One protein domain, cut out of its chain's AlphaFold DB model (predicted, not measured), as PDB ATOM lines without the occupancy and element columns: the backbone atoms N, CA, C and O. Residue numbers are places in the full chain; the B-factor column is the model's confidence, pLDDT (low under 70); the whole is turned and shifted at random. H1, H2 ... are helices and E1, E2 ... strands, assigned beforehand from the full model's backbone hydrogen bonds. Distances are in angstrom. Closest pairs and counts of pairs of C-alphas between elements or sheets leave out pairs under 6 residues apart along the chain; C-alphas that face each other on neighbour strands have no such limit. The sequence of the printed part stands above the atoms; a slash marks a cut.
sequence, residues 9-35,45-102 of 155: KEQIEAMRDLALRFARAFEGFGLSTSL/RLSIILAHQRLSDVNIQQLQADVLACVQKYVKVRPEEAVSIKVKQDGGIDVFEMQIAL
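Overview. This is residues 9 to 35 and 45 to 102 of the 155 residues of a protein of Nannochloropsis gaditana (UniProt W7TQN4). A slab of three antiparallel strands, E1, E3 and E2 side by side, has one helix, H2, packed lengthwise over one face, while its other face is bare. Away from this slab lies a separate arm, the helix H1 with residues 26 to 35 after it folding back; a cut in the chain lies between arm and slab, and the arm adds much of the length. The printed part has 85 residues, with two named helices and three named strands in the order H1, E1, H2, E2, E3, a mixed class of helices and strands. The whole is loose, with a radius of gyration of the C-alphas of 17.0 A, and spans 51 by 34 by 19 A.

Along the chain. Find C-alpha 9 at (13.138, 6.108, -39.959); from there H1, residues 9 to 25, runs 24.6 A to C-alpha 25. Beyond the cut, look for C-alpha 45 at (-13.566, 15.336, -44.748), where E1, residues 45 to 53, begins its 26.5 A. H2, residues 60 to 74, follows with 21.2 A. Next come E2, residues 83 to 90, with 22.7 A, and E3, residues 93 to 101, with 26.5 A, ending at C-alpha 101 at (-16.188, 19.132, -45.206).

Arrangement. Start at the inner strand E3, with the edge strands E1 and E2 as its neighbours. E1 and E3 are antiparallel at 170 degrees; look for N 48 and O 98 within hydrogen-bond range at 2.8 A. E3 and E2, a hairpin, are antiparallel at 167 degrees, with N 86 and O 97 at 2.8 A. H2 is on the sheet at a height of 10.2 A over the sheet, making two layers, a helix on one face of a sheet. It lies over E1 and E3 and runs along the strands, at 19 degrees to E3 on the local plane. Its closest C-alphas to E3 are those of Ile 60 and Asp 94, 7.5 A apart; to E1, those of Ile 60 and His 52, 7.1 A apart. H2 and E2 are near each other, with 6 pairs of C-alphas within 10 A. E1, H2 and E2 form a split strand-helix-strand unit, two strands running the same way with E3 between them, and its crossover is right-handed. H1 is not on the sheet, and it is apart from H2, E2 and E3. In H1 and H2 every O i to N i+4 pair is within hydrogen-bond range.

Size, cuts and confidence. The C-alphas of Lys 9 and Asp 57, the two farthest apart, are 53.4 A apart. Residues 36 to 44 are not printed, and C-alphas 35 and 45 are 14.7 A apart across this cut. Of the links printed whole, E2 to E3 is tight, and E1 to H2 and H2 to E2 are short. Residues 9 to 15, in H1, and residues 24 to 30 stand free. The mean pLDDT of the printed part is 76.5; look for values under 70 at residues 22 to 35, 56 and 78 to 82.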
ATOM      1  N   LYS A   9      13.418   7.117 -38.922       73.50
ATOM      2  CA  LYS A   9      13.138   6.108 -39.959       73.50
ATOM      3  C   LYS A   9      12.468   4.866 -39.369       73.50
ATOM      4  O   LYS A   9      11.452   4.440 -39.905       73.50
ATOM      5  N   GLU A  10      12.970   4.352 -38.245       78.25
ATOM      6  CA  GLU A  10      12.359   3.208 -37.549       78.25
ATOM      7  C   GLU A  10      10.952   3.545 -37.046       78.25
ATOM      8  O   GLU A  10      10.056   2.712 -37.117       78.25
ATOM      9  N   GLN A  11      10.725   4.781 -36.583       71.06
ATOM     10  CA  GLN A  11       9.390   5.229 -36.178       71.06
ATOM     11  C   GLN A  11       8.412   5.281 -37.353       71.06
ATOM     12  O   GLN A  11       7.274   4.842 -37.217       71.06
ATOM     13  N   ILE A  12       8.844   5.768 -38.518       76.56
ATOM     14  CA  ILE A  12       8.007   5.787 -39.727       76.56
ATOM     15  C   ILE A  12       7.685   4.359 -40.180       76.56
ATOM     16  O   ILE A  12       6.556   4.076 -40.579       76.56
ATOM     17  N   GLU A  13       8.660   3.457 -40.120       80.19
ATOM     18  CA  GLU A  13       8.500   2.064 -40.538       80.19
ATOM     19  C   GLU A  13       7.605   1.271 -39.576       80.19
ATOM     20  O   GLU A  13       6.679   0.595 -40.019       80.19
ATOM     21  N   ALA A  14       7.771   1.465 -38.266       80.19
ATOM     22  CA  ALA A  14       6.879   0.911 -37.251       80.19
ATOM     23  C   ALA A  14       5.446   1.451 -37.386       80.19
ATOM     24  O   ALA A  14       4.481   0.706 -37.224       80.19
ATOM     25  N   MET A  15       5.287   2.736 -37.724       77.56
ATOM     26  CA  MET A  15       3.972   3.348 -37.920       77.56
ATOM     27  C   MET A  15       3.282   2.832 -39.190       77.56
ATOM     28  O   MET A  15       2.065   2.653 -39.195       77.56
ATOM     29  N   ARG A  16       4.048   2.525 -40.246       75.50
ATOM     30  CA  ARG A  16       3.541   1.844 -41.449       75.50
ATOM     31  C   ARG A  16       3.096   0.419 -41.146       75.50
ATOM     32  O   ARG A  16       1.987   0.055 -41.522       75.50
ATOM     33  N   ASP A  17       3.918  -0.362 -40.449       80.81
ATOM     34  CA  ASP A  17       3.578  -1.743 -40.093       80.81
ATOM     35  C   ASP A  17       2.335  -1.800 -39.189       80.81
ATOM     36  O   ASP A  17       1.432  -2.612 -39.394       80.81
ATOM     37  N   LEU A  18       2.214  -0.855 -38.254       77.06
ATOM     38  CA  LEU A  18       1.018  -0.704 -37.434       77.06
ATOM     39  C   LEU A  18      -0.218  -0.363 -38.281       77.06
ATOM     40  O   LEU A  18      -1.267  -0.983 -38.104       77.06
ATOM     41  N   ALA A  19      -0.100   0.565 -39.234       72.00
ATOM     42  CA  ALA A  19      -1.193   0.922 -40.138       72.00
ATOM     43  C   ALA A  19      -1.642  -0.262 -41.016       72.00
ATOM     44  O   ALA A  19      -2.839  -0.479 -41.190       72.00
ATOM     45  N   LEU A  20      -0.703  -1.075 -41.512       71.12
ATOM     46  CA  LEU A  20      -0.991  -2.294 -42.277       71.12
ATOM     47  C   LEU A  20      -1.730  -3.351 -41.441       71.12
ATOM     48  O   LEU A  20      -2.653  -4.000 -41.936       71.12
ATOM     49  N   ARG A  21      -1.367  -3.504 -40.164       72.00
ATOM     50  CA  ARG A  21      -2.065  -4.407 -39.235       72.00
ATOM     51  C   ARG A  21      -3.489  -3.936 -38.944       72.00
ATOM     52  O   ARG A  21      -4.399  -4.760 -38.920       72.00
ATOM     53  N   PHE A  22      -3.694  -2.628 -38.786       64.00
ATOM     54  CA  PHE A  22      -5.033  -2.053 -38.645       64.00
ATOM     55  C   PHE A  22      -5.878  -2.227 -39.912       64.00
ATOM     56  O   PHE A  22      -7.043  -2.596 -39.806       64.00
ATOM     57  N   ALA A  23      -5.299  -2.035 -41.100       59.59
ATOM     58  CA  ALA A  23      -6.007  -2.224 -42.366       59.59
ATOM     59  C   ALA A  23      -6.477  -3.678 -42.562       59.59
ATOM     60  O   ALA A  23      -7.610  -3.902 -42.981       59.59
ATOM     61  N   ARG A  24      -5.658  -4.669 -42.185       63.44
ATOM     62  CA  ARG A  24      -6.053  -6.091 -42.203       63.44
ATOM     63  C   ARG A  24      -7.138  -6.440 -41.187       63.44
ATOM     64  O   ARG A  24      -7.958  -7.303 -41.457       63.44
ATOM     65  N   ALA A  25      -7.169  -5.780 -40.033       61.19
ATOM     66  CA  ALA A  25      -8.227  -5.996 -39.045       61.19
ATOM     67  C   ALA A  25      -9.586  -5.411 -39.482       61.19
ATOM     68  O   ALA A  25     -10.614  -5.747 -38.899       61.19
ATOM     69  N   PHE A  26      -9.597  -4.547 -40.503       49.75
ATOM     70  CA  PHE A  26     -10.775  -3.825 -40.985       49.75
ATOM     71  C   PHE A  26     -11.138  -4.194 -42.435       49.75
ATOM     72  O   PHE A  26     -11.728  -3.396 -43.161       49.75
ATOM     73  N   GLU A  27     -10.822  -5.429 -42.845       49.16
ATOM     74  CA  GLU A  27     -11.015  -6.013 -44.189       49.16
ATOM     75  C   GLU A  27     -12.483  -6.045 -44.686       49.16
ATOM     76  O   GLU A  27     -12.758  -6.509 -45.788       49.16
ATOM     77  N   GLY A  28     -13.433  -5.525 -43.901       49.41
ATOM     78  CA  GLY A  28     -14.847  -5.373 -44.263       49.41
ATOM     79  C   GLY A  28     -15.299  -3.944 -44.589       49.41
ATOM     80  O   GLY A  28     -16.464  -3.752 -44.929       49.41
ATOM     81  N   PHE A  29     -14.435  -2.927 -44.489       46.19
ATOM     82  CA  PHE A  29     -14.817  -1.536 -44.757       46.19
ATOM     83  C   PHE A  29     -13.705  -0.817 -45.530       46.19
ATOM     84  O   PHE A  29     -12.599  -0.627 -45.027       46.19
ATOM     85  N   GLY A  30     -13.994  -0.428 -46.774       47.66
ATOM     86  CA  GLY A  30     -13.039   0.179 -47.705       47.66
ATOM     87  C   GLY A  30     -12.564   1.570 -47.280       47.66
ATOM     88  O   GLY A  30     -13.007   2.580 -47.824       47.66
ATOM     89  N   LEU A  31     -11.629   1.636 -46.332       51.19
ATOM     90  CA  LEU A  31     -10.874   2.844 -46.011       51.19
ATOM     91  C   LEU A  31      -9.725   2.998 -47.018       51.19
ATOM     92  O   LEU A  31      -8.667   2.386 -46.897       51.19
ATOM     93  N   SER A  32      -9.937   3.840 -48.028       52.59
ATOM     94  CA  SER A  32      -8.885   4.318 -48.930       52.59
ATOM     95  C   SER A  32      -7.930   5.241 -48.157       52.59
ATOM     96  O   SER A  32      -8.182   6.436 -48.007       52.59
ATOM     97  N   THR A  33      -6.836   4.702 -47.612       48.28
ATOM     98  CA  THR A  33      -5.813   5.517 -46.937       48.28
ATOM     99  C   THR A  33      -4.796   6.037 -47.954       48.28
ATOM    100  O   THR A  33      -3.795   5.380 -48.242       48.28
ATOM    101  N   SER A  34      -5.019   7.236 -48.497       54.56
ATOM    102  CA  SER A  34      -3.931   8.016 -49.101       54.56
ATOM    103  C   SER A  34      -3.015   8.494 -47.973       54.56
ATOM    104  O   SER A  34      -3.409   9.329 -47.160       54.56
ATOM    105  N   LEU A  35      -1.814   7.919 -47.872       56.09
ATOM    106  CA  LEU A  35      -0.805   8.268 -46.866       56.09
ATOM    107  C   LEU A  35      -0.207   9.655 -47.167       56.09
ATOM    108  O   LEU A  35       0.932   9.767 -47.622       56.09
ATOM    109  N   ARG A  45     -12.388  15.524 -43.886       81.94
ATOM    110  CA  ARG A  45     -13.566  15.336 -44.748       81.94
ATOM    111  C   ARG A  45     -14.206  13.998 -44.417       81.94
ATOM    112  O   ARG A  45     -13.534  12.973 -44.463       81.94
ATOM    113  N   LEU A  46     -15.498  14.009 -44.114       85.19
ATOM    114  CA  LEU A  46     -16.292  12.808 -43.880       85.19
ATOM    115  C   LEU A  46     -16.990  12.401 -45.182       85.19
ATOM    116  O   LEU A  46     -17.621  13.232 -45.832       85.19
ATOM    117  N   SER A  47     -16.877  11.132 -45.568       86.06
ATOM    118  CA  SER A  47     -17.573  10.562 -46.726       86.06
ATOM    119  C   SER A  47     -18.385   9.355 -46.283       86.06
ATOM    120  O   SER A  47     -17.846   8.456 -45.642       86.06
ATOM    121  N   ILE A  48     -19.669   9.333 -46.626       87.19
ATOM    122  CA  ILE A  48     -20.606   8.254 -46.307       87.19
ATOM    123  C   ILE A  48     -21.168   7.722 -47.621       87.19
ATOM    124  O   ILE A  48     -21.704   8.494 -48.413       87.19
ATOM    125  N   ILE A  49     -21.044   6.415 -47.850       90.56
ATOM    126  CA  ILE A  49     -21.642   5.723 -48.995       90.56
ATOM    127  C   ILE A  49     -22.561   4.635 -48.445       90.56
ATOM    128  O   ILE A  49     -22.117   3.787 -47.673       90.56
ATOM    129  N   LEU A  50     -23.830   4.671 -48.834       87.56
ATOM    130  CA  LEU A  50     -24.832   3.665 -48.500       87.56
ATOM    131  C   LEU A  50     -25.294   3.011 -49.797       87.56
ATOM    132  O   LEU A  50     -25.702   3.706 -50.723       87.56
ATOM    133  N   ALA A  51     -25.243   1.687 -49.855       88.94
ATOM    134  CA  ALA A  51     -25.830   0.908 -50.934       88.94
ATOM    135  C   ALA A  51     -27.007   0.121 -50.359       88.94
ATOM    136  O   ALA A  51     -26.833  -0.698 -49.457       88.94
ATOM    137  N   HIS A  52     -28.206   0.399 -50.854       85.31
ATOM    138  CA  HIS A  52     -29.438  -0.242 -50.428       85.31
ATOM    139  C   HIS A  52     -29.999  -1.091 -51.564       85.31
ATOM    140  O   HIS A  52     -30.189  -0.605 -52.674       85.31
ATOM    141  N   GLN A  53     -30.282  -2.360 -51.284       84.94
ATOM    142  CA  GLN A  53     -30.957  -3.248 -52.221       84.94
ATOM    143  C   GLN A  53     -32.473  -3.163 -51.995       84.94
ATOM    144  O   GLN A  53     -32.957  -3.493 -50.910       84.94
ATOM    145  N   ARG A  54     -33.221  -2.794 -53.045       79.00
ATOM    146  CA  ARG A  54     -34.676  -2.515 -53.040       79.00
ATOM    147  C   ARG A  54     -35.582  -3.709 -52.681       79.00
ATOM    148  O   ARG A  54     -36.796  -3.614 -52.794       79.00
ATOM    149  N   LEU A  55     -35.000  -4.841 -52.277       71.75
ATOM    150  CA  LEU A  55     -35.711  -6.029 -51.792       71.75
ATOM    151  C   LEU A  55     -36.224  -5.874 -50.353       71.75
ATOM    152  O   LEU A  55     -36.955  -6.734 -49.875       71.75
ATOM    153  N   SER A  56     -35.796  -4.824 -49.652       67.50
ATOM    154  CA  SER A  56     -36.187  -4.545 -48.273       67.50
ATOM    155  C   SER A  56     -37.062  -3.294 -48.222       67.50
ATOM    156  O   SER A  56     -36.763  -2.320 -48.906       67.50
ATOM    157  N   ASP A  57     -38.106  -3.296 -47.386       77.12
ATOM    158  CA  ASP A  57     -39.079  -2.193 -47.226       77.12
ATOM    159  C   ASP A  57     -38.486  -0.917 -46.584       77.12
ATOM    160  O   ASP A  57     -39.193  -0.062 -46.045       77.12
ATOM    161  N   VAL A  58     -37.161  -0.783 -46.587       77.19
ATOM    162  CA  VAL A  58     -36.461   0.341 -45.977       77.19
ATOM    163  C   VAL A  58     -36.442   1.504 -46.961       77.19
ATOM    164  O   VAL A  58     -35.749   1.483 -47.973       77.19
ATOM    165  N   ASN A  59     -37.170   2.567 -46.632       83.31
ATOM    166  CA  ASN A  59     -37.175   3.791 -47.422       83.31
ATOM    167  C   ASN A  59     -35.821   4.512 -47.334       83.31
ATOM    168  O   ASN A  59     -35.517   5.178 -46.341       83.31
ATOM    169  N   ILE A  60     -35.028   4.451 -48.409       83.81
ATOM    170  CA  ILE A  60     -33.716   5.113 -48.497       83.81
ATOM    171  C   ILE A  60     -33.789   6.631 -48.256       83.81
ATOM    172  O   ILE A  60     -32.871   7.211 -47.684       83.81
ATOM    173  N   GLN A  61     -34.906   7.272 -48.621       84.88
ATOM    174  CA  GLN A  61     -35.131   8.702 -48.377       84.88
ATOM    175  C   GLN A  61     -35.275   9.030 -46.885       84.88
ATOM    176  O   GLN A  61     -34.779  10.059 -46.428       84.88
ATOM    177  N   GLN A  62     -35.917   8.147 -46.118       88.19
ATOM    178  CA  GLN A  62     -36.040   8.307 -44.671       88.19
ATOM    179  C   GLN A  62     -34.677   8.103 -44.000       88.19
ATOM    180  O   GLN A  62     -34.252   8.930 -43.199       88.19
ATOM    181  N   LEU A  63     -33.943   7.067 -44.416       85.81
ATOM    182  CA  LEU A  63     -32.591   6.810 -43.923       85.81
ATOM    183  C   LEU A  63     -31.635   7.972 -44.231       85.81
ATOM    184  O   LEU A  63     -30.817   8.341 -43.393       85.81
ATOM    185  N   GLN A  64     -31.755   8.585 -45.409       85.75
ATOM    186  CA  GLN A  64     -31.004   9.787 -45.761       85.75
ATOM    187  C   GLN A  64     -31.253  10.923 -44.758       85.75
ATOM    188  O   GLN A  64     -30.294  11.559 -44.315       85.75
ATOM    189  N   ALA A  65     -32.514  11.183 -44.400       87.25
ATOM    190  CA  ALA A  65     -32.863  12.222 -43.437       87.25
ATOM    191  C   ALA A  65     -32.298  11.912 -42.042       87.25
ATOM    192  O   ALA A  65     -31.709  12.789 -41.407       87.25
ATOM    193  N   ASP A  66     -32.395  10.656 -41.606       88.94
ATOM    194  CA  ASP A  66     -31.885  10.209 -40.308       88.94
ATOM    195  C   ASP A  66     -30.361  10.326 -40.217       88.94
ATOM    196  O   ASP A  66     -29.820  10.828 -39.227       88.94
ATOM    197  N   VAL A  67     -29.649   9.914 -41.268       87.06
ATOM    198  CA  VAL A  67     -28.188  10.019 -41.341       87.06
ATOM    199  C   VAL A  67     -27.757  11.484 -41.357       87.06
ATOM    200  O   VAL A  67     -26.830  11.852 -40.637       87.06
ATOM    201  N   LEU A  68     -28.452  12.341 -42.107       84.88
ATOM    202  CA  LEU A  68     -28.188  13.778 -42.128       84.88
ATOM    203  C   LEU A  68     -28.416  14.410 -40.746       84.88
ATOM    204  O   LEU A  68     -27.560  15.154 -40.267       84.88
ATOM    205  N   ALA A  69     -29.509  14.062 -40.064       86.31
ATOM    206  CA  ALA A  69     -29.797  14.531 -38.710       86.31
ATOM    207  C   ALA A  69     -28.758  14.035 -37.692       86.31
ATOM    208  O   ALA A  69     -28.364  14.771 -36.789       86.31
ATOM    209  N   CYS A  70     -28.289  12.794 -37.831       88.25
ATOM    210  CA  CYS A  70     -27.232  12.241 -36.993       88.25
ATOM    211  C   CYS A  70     -25.918  13.003 -37.195       88.25
ATOM    212  O   CYS A  70     -25.316  13.469 -36.230       88.25
ATOM    213  N   VAL A  71     -25.516  13.222 -38.447       84.56
ATOM    214  CA  VAL A  71     -24.315  13.997 -38.772       84.56
ATOM    215  C   VAL A  71     -24.404  15.409 -38.201       84.56
ATOM    216  O   VAL A  71     -23.458  15.849 -37.558       84.56
ATOM    217  N   GLN A  72     -25.530  16.104 -38.367       82.19
ATOM    218  CA  GLN A  72     -25.706  17.461 -37.838       82.19
ATOM    219  C   GLN A  72     -25.561  17.543 -36.310       82.19
ATOM    220  O   GLN A  72     -25.111  18.564 -35.794       82.19
ATOM    221  N   LYS A  73     -25.909  16.478 -35.573       85.56
ATOM    222  CA  LYS A  73     -25.752  16.430 -34.108       85.56
ATOM    223  C   LYS A  73     -24.290  16.348 -33.676       85.56
ATOM    224  O   LYS A  73     -23.925  16.932 -32.659       85.56
ATOM    225  N   TYR A  74     -23.462  15.619 -34.423       81.31
ATOM    226  CA  TYR A  74     -22.082  15.317 -34.025       81.31
ATOM    227  C   TYR A  74     -21.029  16.137 -34.776       81.31
ATOM    228  O   TYR A  74     -19.884  16.231 -34.338       81.31
ATOM    229  N   VAL A  75     -21.412  16.768 -35.884       78.44
ATOM    230  CA  VAL A  75     -20.532  17.562 -36.733       78.44
ATOM    231  C   VAL A  75     -21.054  18.989 -36.803       78.44
ATOM    232  O   VAL A  75     -22.148  19.245 -37.298       78.44
ATOM    233  N   LYS A  76     -20.228  19.952 -36.377       71.75
ATOM    234  CA  LYS A  76     -20.484  21.377 -36.619       71.75
ATOM    235  C   LYS A  76     -20.209  21.703 -38.087       71.75
ATOM    236  O   LYS A  76     -19.121  22.148 -38.445       71.75
ATOM    237  N   VAL A  77     -21.195  21.445 -38.935       70.19
ATOM    238  CA  VAL A  77     -21.200  21.868 -40.338       70.19
ATOM    239  C   VAL A  77     -21.664  23.318 -40.430       70.19
ATOM    240  O   VAL A  77     -22.689  23.680 -39.858       70.19
ATOM    241  N   ARG A  78     -20.917  24.163 -41.155       66.75
ATOM    242  CA  ARG A  78     -21.432  25.475 -41.566       66.75
ATOM    243  C   ARG A  78     -22.451  25.243 -42.688       66.75
ATOM    244  O   ARG A  78     -22.102  24.558 -43.653       66.75
ATOM    245  N   PRO A  79     -23.686  25.753 -42.561       57.78
ATOM    246  CA  PRO A  79     -24.792  25.389 -43.445       57.78
ATOM    247  C   PRO A  79     -24.591  25.842 -44.898       57.78
ATOM    248  O   PRO A  79     -25.161  25.232 -45.795       57.78
ATOM    249  N   GLU A  80     -23.758  26.856 -45.142       58.78
ATOM    250  CA  GLU A  80     -23.619  27.469 -46.468       58.78
ATOM    251  C   GLU A  80     -22.715  26.726 -47.478       58.78
ATOM    252  O   GLU A  80     -22.876  26.955 -48.672       58.78
ATOM    253  N   GLU A  81     -21.800  25.827 -47.078       56.12
ATOM    254  CA  GLU A  81     -20.741  25.369 -48.019       56.12
ATOM    255  C   GLU A  81     -20.262  23.908 -47.896       56.12
ATOM    256  O   GLU A  81     -19.366  23.490 -48.631       56.12
ATOM    257  N   ALA A  82     -20.807  23.097 -46.984       65.44
ATOM    258  CA  ALA A  82     -20.081  21.901 -46.539       65.44
ATOM    259  C   ALA A  82     -20.611  20.531 -47.000       65.44
ATOM    260  O   ALA A  82     -19.875  19.561 -46.825       65.44
ATOM    261  N   VAL A  83     -21.829  20.402 -47.550       78.31
ATOM    262  CA  VAL A  83     -22.467  19.083 -47.762       78.31
ATOM    263  C   VAL A  83     -22.832  18.846 -49.231       78.31
ATOM    264  O   VAL A  83     -23.684  19.528 -49.788       78.31
ATOM    265  N   SER A  84     -22.214  17.839 -49.849       85.25
ATOM    266  CA  SER A  84     -22.551  17.350 -51.192       85.25
ATOM    267  C   SER A  84     -23.252  16.000 -51.080       85.25
ATOM    268  O   SER A  84     -22.656  15.050 -50.577       85.25
ATOM    269  N   ILE A  85     -24.479  15.898 -51.593       85.81
ATOM    270  CA  ILE A  85     -25.280  14.667 -51.598       85.81
ATOM    271  C   ILE A  85     -25.509  14.226 -53.043       85.81
ATOM    272  O   ILE A  85     -25.893  15.030 -53.890       85.81
ATOM    273  N   LYS A  86     -25.286  12.944 -53.325       88.62
ATOM    274  CA  LYS A  86     -25.561  12.307 -54.611       88.62
ATOM    275  C   LYS A  86     -26.341  11.027 -54.369       88.62
ATOM    276  O   LYS A  86     -25.962  10.217 -53.533       88.62
ATOM    277  N   VAL A  87     -27.408  10.835 -55.131       86.88
ATOM    278  CA  VAL A  87     -28.167   9.585 -55.146       86.88
ATOM    279  C   VAL A  87     -28.124   9.041 -56.560       86.88
ATOM    280  O   VAL A  87     -28.431   9.759 -57.512       86.88
ATOM    281  N   LYS A  88     -27.708   7.788 -56.702       88.00
ATOM    282  CA  LYS A  88     -27.744   7.044 -57.956       88.00
ATOM    283  C   LYS A  88     -28.642   5.840 -57.765       88.00
ATOM    284  O   LYS A  88     -28.489   5.108 -56.797       88.00
ATOM    285  N   GLN A  89     -29.562   5.650 -58.692       86.56
ATOM    286  CA  GLN A  89     -30.407   4.468 -58.734       86.56
ATOM    287  C   GLN A  89     -29.915   3.629 -59.904       86.56
ATOM    288  O   GLN A  89     -29.916   4.109 -61.036       86.56
ATOM    289  N   ASP A  90     -29.443   2.421 -59.621       83.88
ATOM    290  CA  ASP A  90     -28.948   1.498 -60.634       83.88
ATOM    291  C   ASP A  90     -29.698   0.170 -60.517       83.88
ATOM    292  O   ASP A  90     -29.471  -0.638 -59.611       83.88
ATOM    293  N   GLY A  91     -30.690  -0.005 -61.393       86.06
ATOM    294  CA  GLY A  91     -31.609  -1.140 -61.373       86.06
ATOM    295  C   GLY A  91     -32.271  -1.336 -60.003       86.06
ATOM    296  O   GLY A  91     -33.110  -0.542 -59.567       86.06
ATOM    297  N   GLY A  92     -31.889  -2.416 -59.316       84.31
ATOM    298  CA  GLY A  92     -32.411  -2.809 -58.004       84.31
ATOM    299  C   GLY A  92     -31.633  -2.270 -56.799       84.31
ATOM    300  O   GLY A  92     -31.942  -2.665 -55.674       84.31
ATOM    301  N   ILE A  93     -30.624  -1.422 -57.008       86.00
ATOM    302  CA  ILE A  93     -29.777  -0.887 -55.939       86.00
ATOM    303  C   ILE A  93     -29.820   0.641 -55.960       86.00
ATOM    304  O   ILE A  93     -29.627   1.274 -56.996       86.00
ATOM    305  N   ASP A  94     -30.046   1.232 -54.794       86.75
ATOM    306  CA  ASP A  94     -29.957   2.667 -54.565       86.75
ATOM    307  C   ASP A  94     -28.652   2.980 -53.830       86.75
ATOM    308  O   ASP A  94     -28.395   2.482 -52.734       86.75
ATOM    309  N   VAL A  95     -27.812   3.808 -54.445       88.88
ATOM    310  CA  VAL A  95     -26.527   4.247 -53.902       88.88
ATOM    311  C   VAL A  95     -26.639   5.705 -53.476       88.88
ATOM    312  O   VAL A  95     -26.821   6.599 -54.302       88.88
ATOM    313  N   PHE A  96     -26.506   5.951 -52.180       90.50
ATOM    314  CA  PHE A  96     -26.453   7.274 -51.573       90.50
ATOM    315  C   PHE A  96     -25.006   7.606 -51.203       90.50
ATOM    316  O   PHE A  96     -24.356   6.860 -50.480       90.50
ATOM    317  N   GLU A  97     -24.499   8.734 -51.684       90.38
ATOM    318  CA  GLU A  97     -23.161   9.245 -51.408       90.38
ATOM    319  C   GLU A  97     -23.277  10.645 -50.803       90.38
ATOM    320  O   GLU A  97     -23.819  11.566 -51.416       90.38
ATOM    321  N   MET A  98     -22.739  10.822 -49.602       88.19
ATOM    322  CA  MET A  98     -22.692  12.099 -48.903       88.19
ATOM    323  C   MET A  98     -21.256  12.447 -48.541       88.19
ATOM    324  O   MET A  98     -20.538  11.651 -47.945       88.19
ATOM    325  N   GLN A  99     -20.851  13.667 -48.869       87.94
ATOM    326  CA  GLN A  99     -19.514  14.178 -48.614       87.94
ATOM    327  C   GLN A  99     -19.618  15.474 -47.812       87.94
ATOM    328  O   GLN A  99     -20.297  16.409 -48.234       87.94
ATOM    329  N   ILE A 100     -18.943  15.521 -46.667       85.19
ATOM    330  CA  ILE A 100     -19.007  16.614 -45.698       85.19
ATOM    331  C   ILE A 100     -17.602  17.149 -45.438       85.19
ATOM    332  O   ILE A 100     -16.709  16.403 -45.034       85.19
ATOM    333  N   ALA A 101     -17.405  18.450 -45.630       81.50
ATOM    334  CA  ALA A 101     -16.188  19.132 -45.206       81.50
ATOM    335  C   ALA A 101     -16.268  19.464 -43.708       81.50
ATOM    336  O   ALA A 101     -17.168  20.181 -43.269       81.50
ATOM    337  N   LEU A 102     -15.325  18.953 -42.916       77.19
ATOM    338  CA  LEU A 102     -15.224  19.246 -41.491       77.19
ATOM    339  C   LEU A 102     -14.334  20.481 -41.306       77.19
ATOM    340  O   LEU A 102     -13.205  20.554 -41.801       77.19
TER     341      LEU A 102